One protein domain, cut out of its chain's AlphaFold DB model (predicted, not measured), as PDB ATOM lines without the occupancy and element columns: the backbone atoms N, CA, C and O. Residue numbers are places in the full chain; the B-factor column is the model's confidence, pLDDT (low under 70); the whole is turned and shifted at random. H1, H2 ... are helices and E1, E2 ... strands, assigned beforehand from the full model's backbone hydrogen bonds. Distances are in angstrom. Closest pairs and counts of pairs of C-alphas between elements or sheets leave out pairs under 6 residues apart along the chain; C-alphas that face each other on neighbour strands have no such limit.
ATOM      1  N   LEU A  12     111.067 134.633  87.562       88.88
ATOM      2  CA  LEU A  12     110.611 135.383  86.384       88.88
ATOM      3  C   LEU A  12     109.463 136.332  86.746       88.88
ATOM      4  O   LEU A  12     109.538 137.521  86.454       88.88
ATOM      5  N   VAL A  13     108.441 135.835  87.449       88.81
ATOM      6  CA  VAL A  13     107.305 136.664  87.887       88.81
ATOM      7  C   VAL A  13     107.760 137.724  88.888       88.81
ATOM      8  O   VAL A  13     107.359 138.877  88.772       88.81
ATOM      9  N   ALA A  14     108.621 137.360  89.842       88.75
ATOM     10  CA  ALA A  14     109.180 138.316  90.794       88.75
ATOM     11  C   ALA A  14     109.955 139.433  90.078       88.75
ATOM     12  O   ALA A  14     109.747 140.606  90.370       88.75
ATOM     13  N   THR A  15     110.789 139.081  89.093       89.62
ATOM     14  CA  THR A  15     111.545 140.063  88.303       89.62
ATOM     15  C   THR A  15     110.616 140.982  87.511       89.62
ATOM     16  O   THR A  15     110.781 142.197  87.583       89.62
ATOM     17  N   PHE A  16     109.622 140.429  86.807       88.94
ATOM     18  CA  PHE A  16     108.643 141.203  86.040       88.94
ATOM     19  C   PHE A  16     107.908 142.226  86.913       88.94
ATOM     20  O   PHE A  16     107.892 143.417  86.616       88.94
ATOM     21  N   ILE A  17     107.377 141.775  88.050       86.69
ATOM     22  CA  ILE A  17     106.659 142.638  88.988       86.69
ATOM     23  C   ILE A  17     107.574 143.717  89.572       86.69
ATOM     24  O   ILE A  17     107.156 144.861  89.730       86.69
ATOM     25  N   CYS A  18     108.831 143.390  89.879       86.94
ATOM     26  CA  CYS A  18     109.778 144.389  90.358       86.94
ATOM     27  C   CYS A  18     110.167 145.421  89.286       86.94
ATOM     28  O   CYS A  18     110.448 146.559  89.655       86.94
ATOM     29  N   LEU A  19     110.167 145.052  87.999       86.88
ATOM     30  CA  LEU A  19     110.350 145.995  86.887       86.88
ATOM     31  C   LEU A  19     109.147 146.938  86.731       86.88
ATOM     32  O   LEU A  19     109.335 148.106  86.410       86.88
ATOM     33  N   GLU A  20     107.929 146.444  86.960       83.94
ATOM     34  CA  GLU A  20     106.691 147.207  86.747       83.94
ATOM     35  C   GLU A  20     106.301 148.091  87.948       83.94
ATOM     36  O   GLU A  20     105.836 149.216  87.775       83.94
ATOM     37  N   VAL A  21     106.486 147.600  89.181       76.81
ATOM     38  CA  VAL A  21     105.904 148.205  90.398       76.81
ATOM     39  C   VAL A  21     106.901 149.053  91.205       76.81
ATOM     40  O   VAL A  21     106.483 149.935  91.957       76.81
ATOM     41  N   SER A  22     108.212 148.805  91.112       62.59
ATOM     42  CA  SER A  22     109.190 149.411  92.032       62.59
ATOM     43  C   SER A  22     109.612 150.823  91.602       62.59
ATOM     44  O   SER A  22     110.411 150.996  90.686       62.59
ATOM     45  N   THR A  23     109.128 151.850  92.307       58.22
ATOM     46  CA  THR A  23     109.511 153.262  92.102       58.22
ATOM     47  C   THR A  23     110.756 153.693  92.889       58.22
ATOM     48  O   THR A  23     111.333 154.728  92.577       58.22
ATOM     49  N   THR A  24     111.191 152.929  93.900       56.06
ATOM     50  CA  THR A  24     112.231 153.364  94.865       56.06
ATOM     51  C   THR A  24     113.618 152.762  94.606       56.06
ATOM     52  O   THR A  24     114.625 153.421  94.839       56.06
ATOM     53  N   TYR A  25     113.686 151.535  94.082       56.56
ATOM     54  CA  TYR A  25     114.922 150.887  93.630       56.56
ATOM     55  C   TYR A  25     114.612 150.226  92.292       56.56
ATOM     56  O   TYR A  25     114.124 149.093  92.249       56.56
ATOM     57  N   GLN A  26     114.779 150.977  91.205       65.25
ATOM     58  CA  GLN A  26     114.416 150.499  89.877       65.25
ATOM     59  C   GLN A  26     115.397 149.412  89.439       65.25
ATOM     60  O   GLN A  26     116.539 149.681  89.062       65.25
ATOM     61  N   LEU A  27     114.926 148.164  89.467       82.75
ATOM     62  CA  LEU A  27     115.392 147.182  88.499       82.75
ATOM     63  C   LEU A  27     115.153 147.802  87.122       82.75
ATOM     64  O   LEU A  27     114.052 148.251  86.818       82.75
ATOM     65  N   ALA A  28     116.202 147.889  86.318       85.56
ATOM     66  CA  ALA A  28     116.133 148.481  84.991       85.56
ATOM     67  C   ALA A  28     116.900 147.582  84.040       85.56
ATOM     68  O   ALA A  28     118.052 147.230  84.301       85.56
ATOM     69  N   ARG A  29     116.262 147.189  82.941       85.88
ATOM     70  CA  ARG A  29     116.872 146.296  81.961       85.88
ATOM     71  C   ARG A  29     118.093 146.956  81.314       85.88
ATOM     72  O   ARG A  29     117.977 148.015  80.697       85.88
ATOM     73  N   ARG A  30     119.253 146.296  81.376       88.25
ATOM     74  CA  ARG A  30     120.497 146.758  80.741       88.25
ATOM     75  C   ARG A  30     120.730 145.998  79.438       88.25
ATOM     76  O   ARG A  30     121.345 144.935  79.427       88.25
ATOM     77  N   ARG A  31     120.280 146.565  78.310       81.75
ATOM     78  CA  ARG A  31     120.331 145.914  76.977       81.75
ATOM     79  C   ARG A  31     121.729 145.428  76.569       81.75
ATOM     80  O   ARG A  31     121.847 144.384  75.939       81.75
ATOM     81  N   LYS A  32     122.789 146.119  77.001       83.88
ATOM     82  CA  LYS A  32     124.197 145.774  76.720       83.88
ATOM     83  C   LYS A  32     124.699 144.501  77.434       83.88
ATOM     84  O   LYS A  32     125.836 144.100  77.230       83.88
ATOM     85  N   ARG A  33     123.884 143.845  78.273       88.12
ATOM     86  CA  ARG A  33     124.297 142.714  79.133       88.12
ATOM     87  C   ARG A  33     123.653 141.370  78.776       88.12
ATOM     88  O   ARG A  33     123.615 140.474  79.613       88.12
ATOM     89  N   CYS A  34     123.220 141.193  77.530       88.38
ATOM     90  CA  CYS A  34     122.509 139.996  77.058       88.38
ATOM     91  C   CYS A  34     123.267 138.659  77.200       88.38
ATOM     92  O   CYS A  34     122.644 137.600  77.173       88.38
ATOM     93  N   MET A  35     124.596 138.692  77.358       91.38
ATOM     94  CA  MET A  35     125.440 137.498  77.514       91.38
ATOM     95  C   MET A  35     126.264 137.501  78.817       91.38
ATOM     96  O   MET A  35     127.152 136.669  79.015       91.38
ATOM     97  N   LYS A  36     125.976 138.428  79.742       92.50
ATOM     98  CA  LYS A  36     126.709 138.562  81.010       92.50
ATOM     99  C   LYS A  36     126.019 137.762  82.108       92.50
ATOM    100  O   LYS A  36     124.838 137.943  82.386       92.50
ATOM    101  N   SER A  37     126.782 136.897  82.766       93.25
ATOM    102  CA  SER A  37     126.284 136.126  83.906       93.25
ATOM    103  C   SER A  37     126.253 136.974  85.178       93.25
ATOM    104  O   SER A  37     126.851 138.052  85.244       93.25
ATOM    105  N   VAL A  38     125.620 136.466  86.234       94.19
ATOM    106  CA  VAL A  38     125.659 137.103  87.560       94.19
ATOM    107  C   VAL A  38     127.090 137.217  88.116       94.19
ATOM    108  O   VAL A  38     127.394 138.152  88.853       94.19
ATOM    109  N   HIS A  39     128.006 136.331  87.706       92.88
ATOM    110  CA  HIS A  39     129.433 136.422  88.058       92.88
ATOM    111  C   HIS A  39     130.079 137.689  87.501       92.88
ATOM    112  O   HIS A  39     130.969 138.269  88.114       92.88
ATOM    113  N   ASP A  40     129.582 138.147  86.356       91.44
ATOM    114  CA  ASP A  40     130.098 139.296  85.633       91.44
ATOM    115  C   ASP A  40     129.403 140.603  86.080       91.44
ATOM    116  O   ASP A  40     129.584 141.640  85.439       91.44
ATOM    117  N   ARG A  41     128.606 140.599  87.167       88.19
ATOM    118  CA  ARG A  41     127.760 141.739  87.606       88.19
ATOM    119  C   ARG A  41     128.500 143.066  87.802       88.19
ATOM    120  O   ARG A  41     127.912 144.114  87.559       88.19
ATOM    121  N   ASN A  42     129.773 143.008  88.191       87.94
ATOM    122  CA  ASN A  42     130.623 144.183  88.419       87.94
ATOM    123  C   ASN A  42     131.517 144.520  87.215       87.94
ATOM    124  O   ASN A  42     132.270 145.486  87.268       87.94
ATOM    125  N   THR A  43     131.474 143.719  86.148       87.62
ATOM    126  CA  THR A  43     132.256 143.968  84.930       87.62
ATOM    127  C   THR A  43     131.521 144.915  83.990       87.62
ATOM    128  O   THR A  43     130.287 145.006  84.017       87.62
ATOM    129  N   THR A  44     132.279 145.592  83.132       85.56
ATOM    130  CA  THR A  44     131.763 146.426  82.044       85.56
ATOM    131  C   THR A  44     130.870 145.620  81.094       85.56
ATOM    132  O   THR A  44     131.003 144.399  80.934       85.56
ATOM    133  N   SER A  45     129.901 146.305  80.485       84.19
ATOM    134  CA  SER A  45     128.873 145.700  79.624       84.19
ATOM    135  C   SER A  45     129.368 145.470  78.190       84.19
ATOM    136  O   SER A  45     128.616 145.654  77.240       84.19
ATOM    137  N   ASP A  46     130.637 145.093  78.042       88.88
ATOM    138  CA  ASP A  46     131.257 144.894  76.735       88.88
ATOM    139  C   ASP A  46     130.761 143.596  76.084       88.88
ATOM    140  O   ASP A  46     130.453 142.631  76.810       88.88
ATOM    141  N   PRO A  47     130.719 143.543  74.739       89.25
ATOM    142  CA  PRO A  47     130.385 142.329  74.011       89.25
ATOM    143  C   PRO A  47     131.268 141.160  74.443       89.25
ATOM    144  O   PRO A  47     132.465 141.318  74.689       89.25
ATOM    145  N   CYS A  48     130.685 139.971  74.557       91.25
ATOM    146  CA  CYS A  48     131.429 138.789  74.974       91.25
ATOM    147  C   CYS A  48     130.957 137.527  74.259       91.25
ATOM    148  O   CYS A  48     129.821 137.431  73.791       91.25
ATOM    149  N   PHE A  49     131.867 136.559  74.175       92.06
ATOM    150  CA  PHE A  49     131.565 135.250  73.623       92.06
ATOM    151  C   PHE A  49     130.729 134.425  74.612       92.06
ATOM    152  O   PHE A  49     130.969 134.482  75.826       92.06
ATOM    153  N   PRO A  50     129.773 133.621  74.118       92.62
ATOM    154  CA  PRO A  50     129.049 132.662  74.938       92.62
ATOM    155  C   PRO A  50     130.005 131.680  75.626       92.62
ATOM    156  O   PRO A  50     130.944 131.164  75.023       92.62
ATOM    157  N   LYS A  51     129.745 131.372  76.900       93.31
ATOM    158  CA  LYS A  51     130.536 130.390  77.659       93.31
ATOM    159  C   LYS A  51     129.875 129.014  77.570       93.31
ATOM    160  O   LYS A  51     128.679 128.881  77.821       93.31
ATOM    161  N   GLN A  52     130.648 127.968  77.275       91.62
ATOM    162  CA  GLN A  52     130.136 126.590  77.258       91.62
ATOM    163  C   GLN A  52     129.721 126.104  78.657       91.62
ATOM    164  O   GLN A  52     128.770 125.337  78.803       91.62
ATOM    165  N   GLN A  53     130.419 126.574  79.691       93.06
ATOM    166  CA  GLN A  53     130.143 126.259  81.084       93.06
ATOM    167  C   GLN A  53     130.159 127.545  81.907       93.06
ATOM    168  O   GLN A  53     131.074 128.360  81.789       93.06
ATOM    169  N   GLN A  54     129.140 127.731  82.743       94.00
ATOM    170  CA  GLN A  54     129.038 128.907  83.603       94.00
ATOM    171  C   GLN A  54     129.708 128.661  84.964       94.00
ATOM    172  O   GLN A  54     129.988 127.522  85.348       94.00
ATOM    173  N   GLY A  55     129.958 129.737  85.712       93.06
ATOM    174  CA  GLY A  55     130.476 129.640  87.078       93.06
ATOM    175  C   GLY A  55     129.471 128.992  88.037       93.06
ATOM    176  O   GLY A  55     128.265 129.023  87.799       93.06
ATOM    177  N   SER A  56     129.979 128.416  89.124       94.88
ATOM    178  CA  SER A  56     129.204 127.708  90.152       94.88
ATOM    179  C   SER A  56     128.514 128.657  91.134       94.88
ATOM    180  O   SER A  56     129.021 129.745  91.386       94.88
ATOM    181  N   TYR A 244     121.209 132.221  88.872       92.62
ATOM    182  CA  TYR A 244     120.958 131.735  90.233       92.62
ATOM    183  C   TYR A 244     119.908 132.565  90.996       92.62
ATOM    184  O   TYR A 244     120.072 132.856  92.174       92.62
ATOM    185  N   GLY A 245     118.844 132.998  90.310       89.94
ATOM    186  CA  GLY A 245     117.768 133.788  90.923       89.94
ATOM    187  C   GLY A 245     118.079 135.281  91.115       89.94
ATOM    188  O   GLY A 245     117.262 136.005  91.679       89.94
ATOM    189  N   HIS A 246     119.221 135.784  90.635       93.06
ATOM    190  CA  HIS A 246     119.538 137.212  90.695       93.06
ATOM    191  C   HIS A 246     118.645 138.027  89.743       93.06
ATOM    192  O   HIS A 246     118.866 138.046  88.528       93.06
ATOM    193  N   LEU A 247     117.658 138.732  90.310       92.62
ATOM    194  CA  LEU A 247     116.583 139.412  89.569       92.62
ATOM    195  C   LEU A 247     117.099 140.377  88.492       92.62
ATOM    196  O   LEU A 247     116.600 140.366  87.373       92.62
ATOM    197  N   GLN A 248     118.143 141.162  88.775       92.81
ATOM    198  CA  GLN A 248     118.693 142.097  87.783       92.81
ATOM    199  C   GLN A 248     119.317 141.372  86.587       92.81
ATOM    200  O   GLN A 248     119.185 141.832  85.459       92.81
ATOM    201  N   THR A 249     119.967 140.225  86.800       93.12
ATOM    202  CA  THR A 249     120.525 139.451  85.680       93.12
ATOM    203  C   THR A 249     119.402 138.813  84.870       93.12
ATOM    204  O   THR A 249     119.479 138.791  83.650       93.12
ATOM    205  N   ILE A 250     118.328 138.359  85.520       93.12
ATOM    206  CA  ILE A 250     117.135 137.878  84.814       93.12
ATOM    207  C   ILE A 250     116.525 139.009  83.970       93.12
ATOM    208  O   ILE A 250     116.238 138.793  82.797       93.12
ATOM    209  N   ALA A 251     116.405 140.221  84.519       91.81
ATOM    210  CA  ALA A 251     115.906 141.391  83.793       91.81
ATOM    211  C   ALA A 251     116.777 141.778  82.587       91.81
ATOM    212  O   ALA A 251     116.258 142.266  81.588       91.81
ATOM    213  N   ASP A 252     118.092 141.565  82.669       91.00
ATOM    214  CA  ASP A 252     119.014 141.827  81.560       91.00
ATOM    215  C   ASP A 252     118.875 140.787  80.429       91.00
ATOM    216  O   ASP A 252     119.049 141.131  79.258       91.00
ATOM    217  N   LEU A 253     118.546 139.531  80.766       91.12
ATOM    218  CA  LEU A 253     118.385 138.427  79.807       91.12
ATOM    219  C   LEU A 253     116.999 138.374  79.158       91.12
ATOM    220  O   LEU A 253     116.881 137.915  78.020       91.12
ATOM    221  N   VAL A 254     115.960 138.788  79.884       89.75
ATOM    222  CA  VAL A 254     114.580 138.771  79.398       89.75
ATOM    223  C   VAL A 254     114.262 140.082  78.708       89.75
ATOM    224  O   VAL A 254     114.232 141.141  79.334       89.75
ATOM    225  N   ASP A 255     114.015 140.012  77.406       86.25
ATOM    226  CA  ASP A 255     113.694 141.188  76.618       86.25
ATOM    227  C   ASP A 255     112.214 141.362  76.322       86.25
ATOM    228  O   ASP A 255     111.752 142.505  76.301       86.25
ATOM    229  N   GLU A 256     111.485 140.259  76.186       86.19
ATOM    230  CA  GLU A 256     110.033 140.240  76.041       86.19
ATOM    231  C   GLU A 256     109.413 139.441  77.186       86.19
ATOM    232  O   GLU A 256     109.596 138.228  77.308       86.19
ATOM    233  N   TRP A 257     108.666 140.134  78.043       85.38
ATOM    234  CA  TRP A 257     107.930 139.506  79.131       85.38
ATOM    235  C   TRP A 257     106.596 138.995  78.617       85.38
ATOM    236  O   TRP A 257     105.736 139.774  78.214       85.38
ATOM    237  N   GLN A 258     106.431 137.677  78.643       73.56
ATOM    238  CA  GLN A 258     105.197 137.017  78.244       73.56
ATOM    239  C   GLN A 258     104.519 136.463  79.495       73.56
ATOM    240  O   GLN A 258     105.160 135.795  80.305       73.56
ATOM    241  N   GLY A 259     103.239 136.790  79.689       71.75
ATOM    242  CA  GLY A 259     102.515 136.482  80.926       71.75
ATOM    243  C   GLY A 259     102.361 134.979  81.179       71.75
ATOM    244  O   GLY A 259     102.866 134.469  82.178       71.75
ATOM    245  N   ASP A 260     101.675 134.283  80.269       74.12
ATOM    246  CA  ASP A 260     101.324 132.859  80.420       74.12
ATOM    247  C   ASP A 260     101.990 131.942  79.372       74.12
ATOM    248  O   ASP A 260     101.954 130.715  79.502       74.12
ATOM    249  N   SER A 261     102.623 132.514  78.345       83.69
ATOM    250  CA  SER A 261     103.265 131.751  77.268       83.69
ATOM    251  C   SER A 261     104.645 131.226  77.679       83.69
ATOM    252  O   SER A 261     105.351 131.876  78.458       83.69
ATOM    253  N   PRO A 262     105.070 130.059  77.157       87.81
ATOM    254  CA  PRO A 262     106.433 129.588  77.350       87.81
ATOM    255  C   PRO A 262     107.425 130.598  76.773       87.81
ATOM    256  O   PRO A 262     107.205 131.187  75.718       87.81
ATOM    257  N   MET A 263     108.527 130.776  77.487       90.50
ATOM    258  CA  MET A 263     109.607 131.671  77.116       90.50
ATOM    259  C   MET A 263     110.819 130.857  76.664       90.50
ATOM    260  O   MET A 263     111.227 129.895  77.323       90.50
ATOM    261  N   PHE A 264     111.416 131.256  75.552       92.38
ATOM    262  CA  PHE A 264     112.573 130.613  74.946       92.38
ATOM    263  C   PHE A 264     113.738 131.581  74.916       92.38
ATOM    264  O   PHE A 264     113.536 132.766  74.679       92.38
ATOM    265  N   TRP A 265     114.950 131.084  75.140       93.38
ATOM    266  CA  TRP A 265     116.170 131.882  75.070       93.38
ATOM    267  C   TRP A 265     117.061 131.420  73.925       93.38
ATOM    268  O   TRP A 265     117.309 130.222  73.765       93.38
ATOM    269  N   GLY A 266     117.590 132.374  73.164       92.94
ATOM    270  CA  GLY A 266     118.483 132.082  72.054       92.94
ATOM    271  C   GLY A 266     118.935 133.317  71.289       92.94
ATOM    272  O   GLY A 266     118.896 134.444  71.782       92.94
ATOM    273  N   HIS A 267     119.424 133.077  70.077       92.62
ATOM    274  CA  HIS A 267     119.898 134.116  69.175       92.62
ATOM    275  C   HIS A 267     118.708 134.821  68.513       92.62
ATOM    276  O   HIS A 267     117.850 134.157  67.924       92.62
ATOM    277  N   LYS A 268     118.682 136.158  68.588       89.31
ATOM    278  CA  LYS A 268     117.622 136.992  68.006       89.31
ATOM    279  C   LYS A 268     118.075 137.677  66.722       89.31
ATOM    280  O   LYS A 268     117.515 137.406  65.661       89.31
ATOM    281  N   VAL A 269     119.087 138.536  66.830       88.94
ATOM    282  CA  VAL A 269     119.511 139.434  65.750       88.94
ATOM    283  C   VAL A 269     120.970 139.164  65.402       88.94
ATOM    284  O   VAL A 269     121.819 139.082  66.296       88.94
ATOM    285  N   ASP A 270     121.229 139.015  64.106       88.38
ATOM    286  CA  ASP A 270     122.571 138.983  63.540       88.38
ATOM    287  C   ASP A 270     123.108 140.427  63.494       88.38
ATOM    288  O   ASP A 270     122.421 141.333  63.020       88.38
ATOM    289  N   GLY A 271     124.307 140.654  64.028       82.44
ATOM    290  CA  GLY A 271     124.963 141.956  63.966       82.44
ATOM    291  C   GLY A 271     125.338 142.311  62.526       82.44
ATOM    292  O   GLY A 271     125.701 141.440  61.733       82.44
ATOM    293  N   SER A 272     125.241 143.592  62.172       82.12
ATOM    294  CA  SER A 272     125.603 144.090  60.837       82.12
ATOM    295  C   SER A 272     126.894 144.906  60.894       82.12
ATOM    296  O   SER A 272     127.195 145.513  61.915       82.12
ATOM    297  N   ASN A 273     127.685 144.919  59.817       80.12
ATOM    298  CA  ASN A 273     128.868 145.787  59.682       80.12
ATOM    299  C   ASN A 273     129.899 145.696  60.833       80.12
ATOM    300  O   ASN A 273     130.507 146.694  61.210       80.12
ATOM    301  N   GLY A 274     130.120 144.496  61.380       77.62
ATOM    302  CA  GLY A 274     131.069 144.273  62.480       77.62
ATOM    303  C   GLY A 274     130.488 144.488  63.882       77.62
ATOM    304  O   GLY A 274     131.209 144.315  64.865       77.62
ATOM    305  N   GLU A 275     129.198 144.816  63.997       85.81
ATOM    306  CA  GLU A 275     128.494 144.837  65.277       85.81
ATOM    307  C   GLU A 275     128.295 143.420  65.846       85.81
ATOM    308  O   GLU A 275     128.169 142.448  65.095       85.81
ATOM    309  N   PRO A 276     128.260 143.271  67.181       89.00
ATOM    310  CA  PRO A 276     127.979 141.999  67.824       89.00
ATOM    311  C   PRO A 276     126.512 141.590  67.645       89.00
ATOM    312  O   PRO A 276     125.616 142.418  67.494       89.00
ATOM    313  N   ASN A 277     126.255 140.292  67.749       90.81
ATOM    314  CA  ASN A 277     124.909 139.736  67.726       90.81
ATOM    315  C   ASN A 277     124.131 140.030  69.008       90.81
ATOM    316  O   ASN A 277     124.701 140.238  70.080       90.81
ATOM    317  N   PHE A 278     122.811 139.867  68.942       91.06
ATOM    318  CA  PHE A 278     121.945 139.964  70.108       91.06
ATOM    319  C   PHE A 278     121.285 138.624  70.467       91.06
ATOM    320  O   PHE A 278     120.794 137.885  69.608       91.06
ATOM    321  N   ALA A 279     121.265 138.319  71.766       91.75
ATOM    322  CA  ALA A 279     120.556 137.186  72.354       91.75
ATOM    323  C   ALA A 279     119.529 137.693  73.368       91.75
ATOM    324  O   ALA A 279     119.746 138.716  74.014       91.75
ATOM    325  N   GLY A 280     118.428 136.971  73.527       90.56
ATOM    326  CA  GLY A 280     117.338 137.382  74.408       90.56
ATOM    327  C   GLY A 280     116.374 136.244  74.705       90.56
ATOM    328  O   GLY A 280     116.594 135.111  74.271       90.56
ATOM    329  N   MET A 281     115.314 136.558  75.447       90.38
ATOM    330  CA  MET A 281     114.230 135.650  75.803       90.38
ATOM    331  C   MET A 281     112.860 136.166  75.325       90.38
ATOM    332  O   MET A 281     112.475 137.293  75.618       90.38
ATOM    333  N   GLY A 282     112.090 135.323  74.642       85.12
ATOM    334  CA  GLY A 282     110.830 135.700  73.984       85.12
ATOM    335  C   GLY A 282     109.881 134.517  73.801       85.12
ATOM    336  O   GLY A 282     110.152 133.430  74.308       85.12
ATOM    337  N   SER A 283     108.756 134.733  73.113       83.69
ATOM    338  CA  SER A 283     107.646 133.764  73.001       83.69
ATOM    339  C   SER A 283     107.904 132.597  72.057       83.69
ATOM    340  O   SER A 283     107.360 131.515  72.263       83.69
TER     341      SER A 283
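Overview. This is residues 12 to 56 and 244 to 283 of the 302 residues of an uncharacterized protein of Botrytis tulipae (UniProt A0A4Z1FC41). With little regular structure, the model is a small body in which a short helix, H2, sits between a longer helix, H1, and a two-stranded antiparallel hairpin, E1 and E2, while residues 22 to 56, with no named element, run from H1 past H2 to the cut. The printed part has 85 residues, 28 of them in named elements, in the order H1 H2 E1 E2, of mixed class. It is compact, radius of gyration of the C-alphas 13.5 A, spanning 38 by 29 by 26 A.

Along the chain. H1, residues 12 to 21, starts at C-alpha (110.611, 135.383, 86.384) and is 14.2 A long. H2 is residues 247 to 253. E1, residues 264 to 269, measures 14.5 A; E2, residues 278 to 282, ends at C-alpha (110.830, 135.700, 73.984).

Arrangement. H1 and H2 touch, about perpendicular at 80 degrees; their closest C-alphas, Thr 15 and Leu 247, are 5.2 A apart. The closest C-alphas of H2 and E2, Leu 253 and Gly 280, are 5.6 A apart. In the E1 and E2 hairpin, N 264 and O 282 are 2.8 A apart, within hydrogen-bond range. H1 is apart from E1 and E2. In H1 and H2 every O i to N i+4 pair is within hydrogen-bond range.

Size, cuts and confidence. Residues 57 to 243 are not printed; C-alphas 56 and 244 are 9.2 A apart. Residues 22 to 26 have pLDDT under 70.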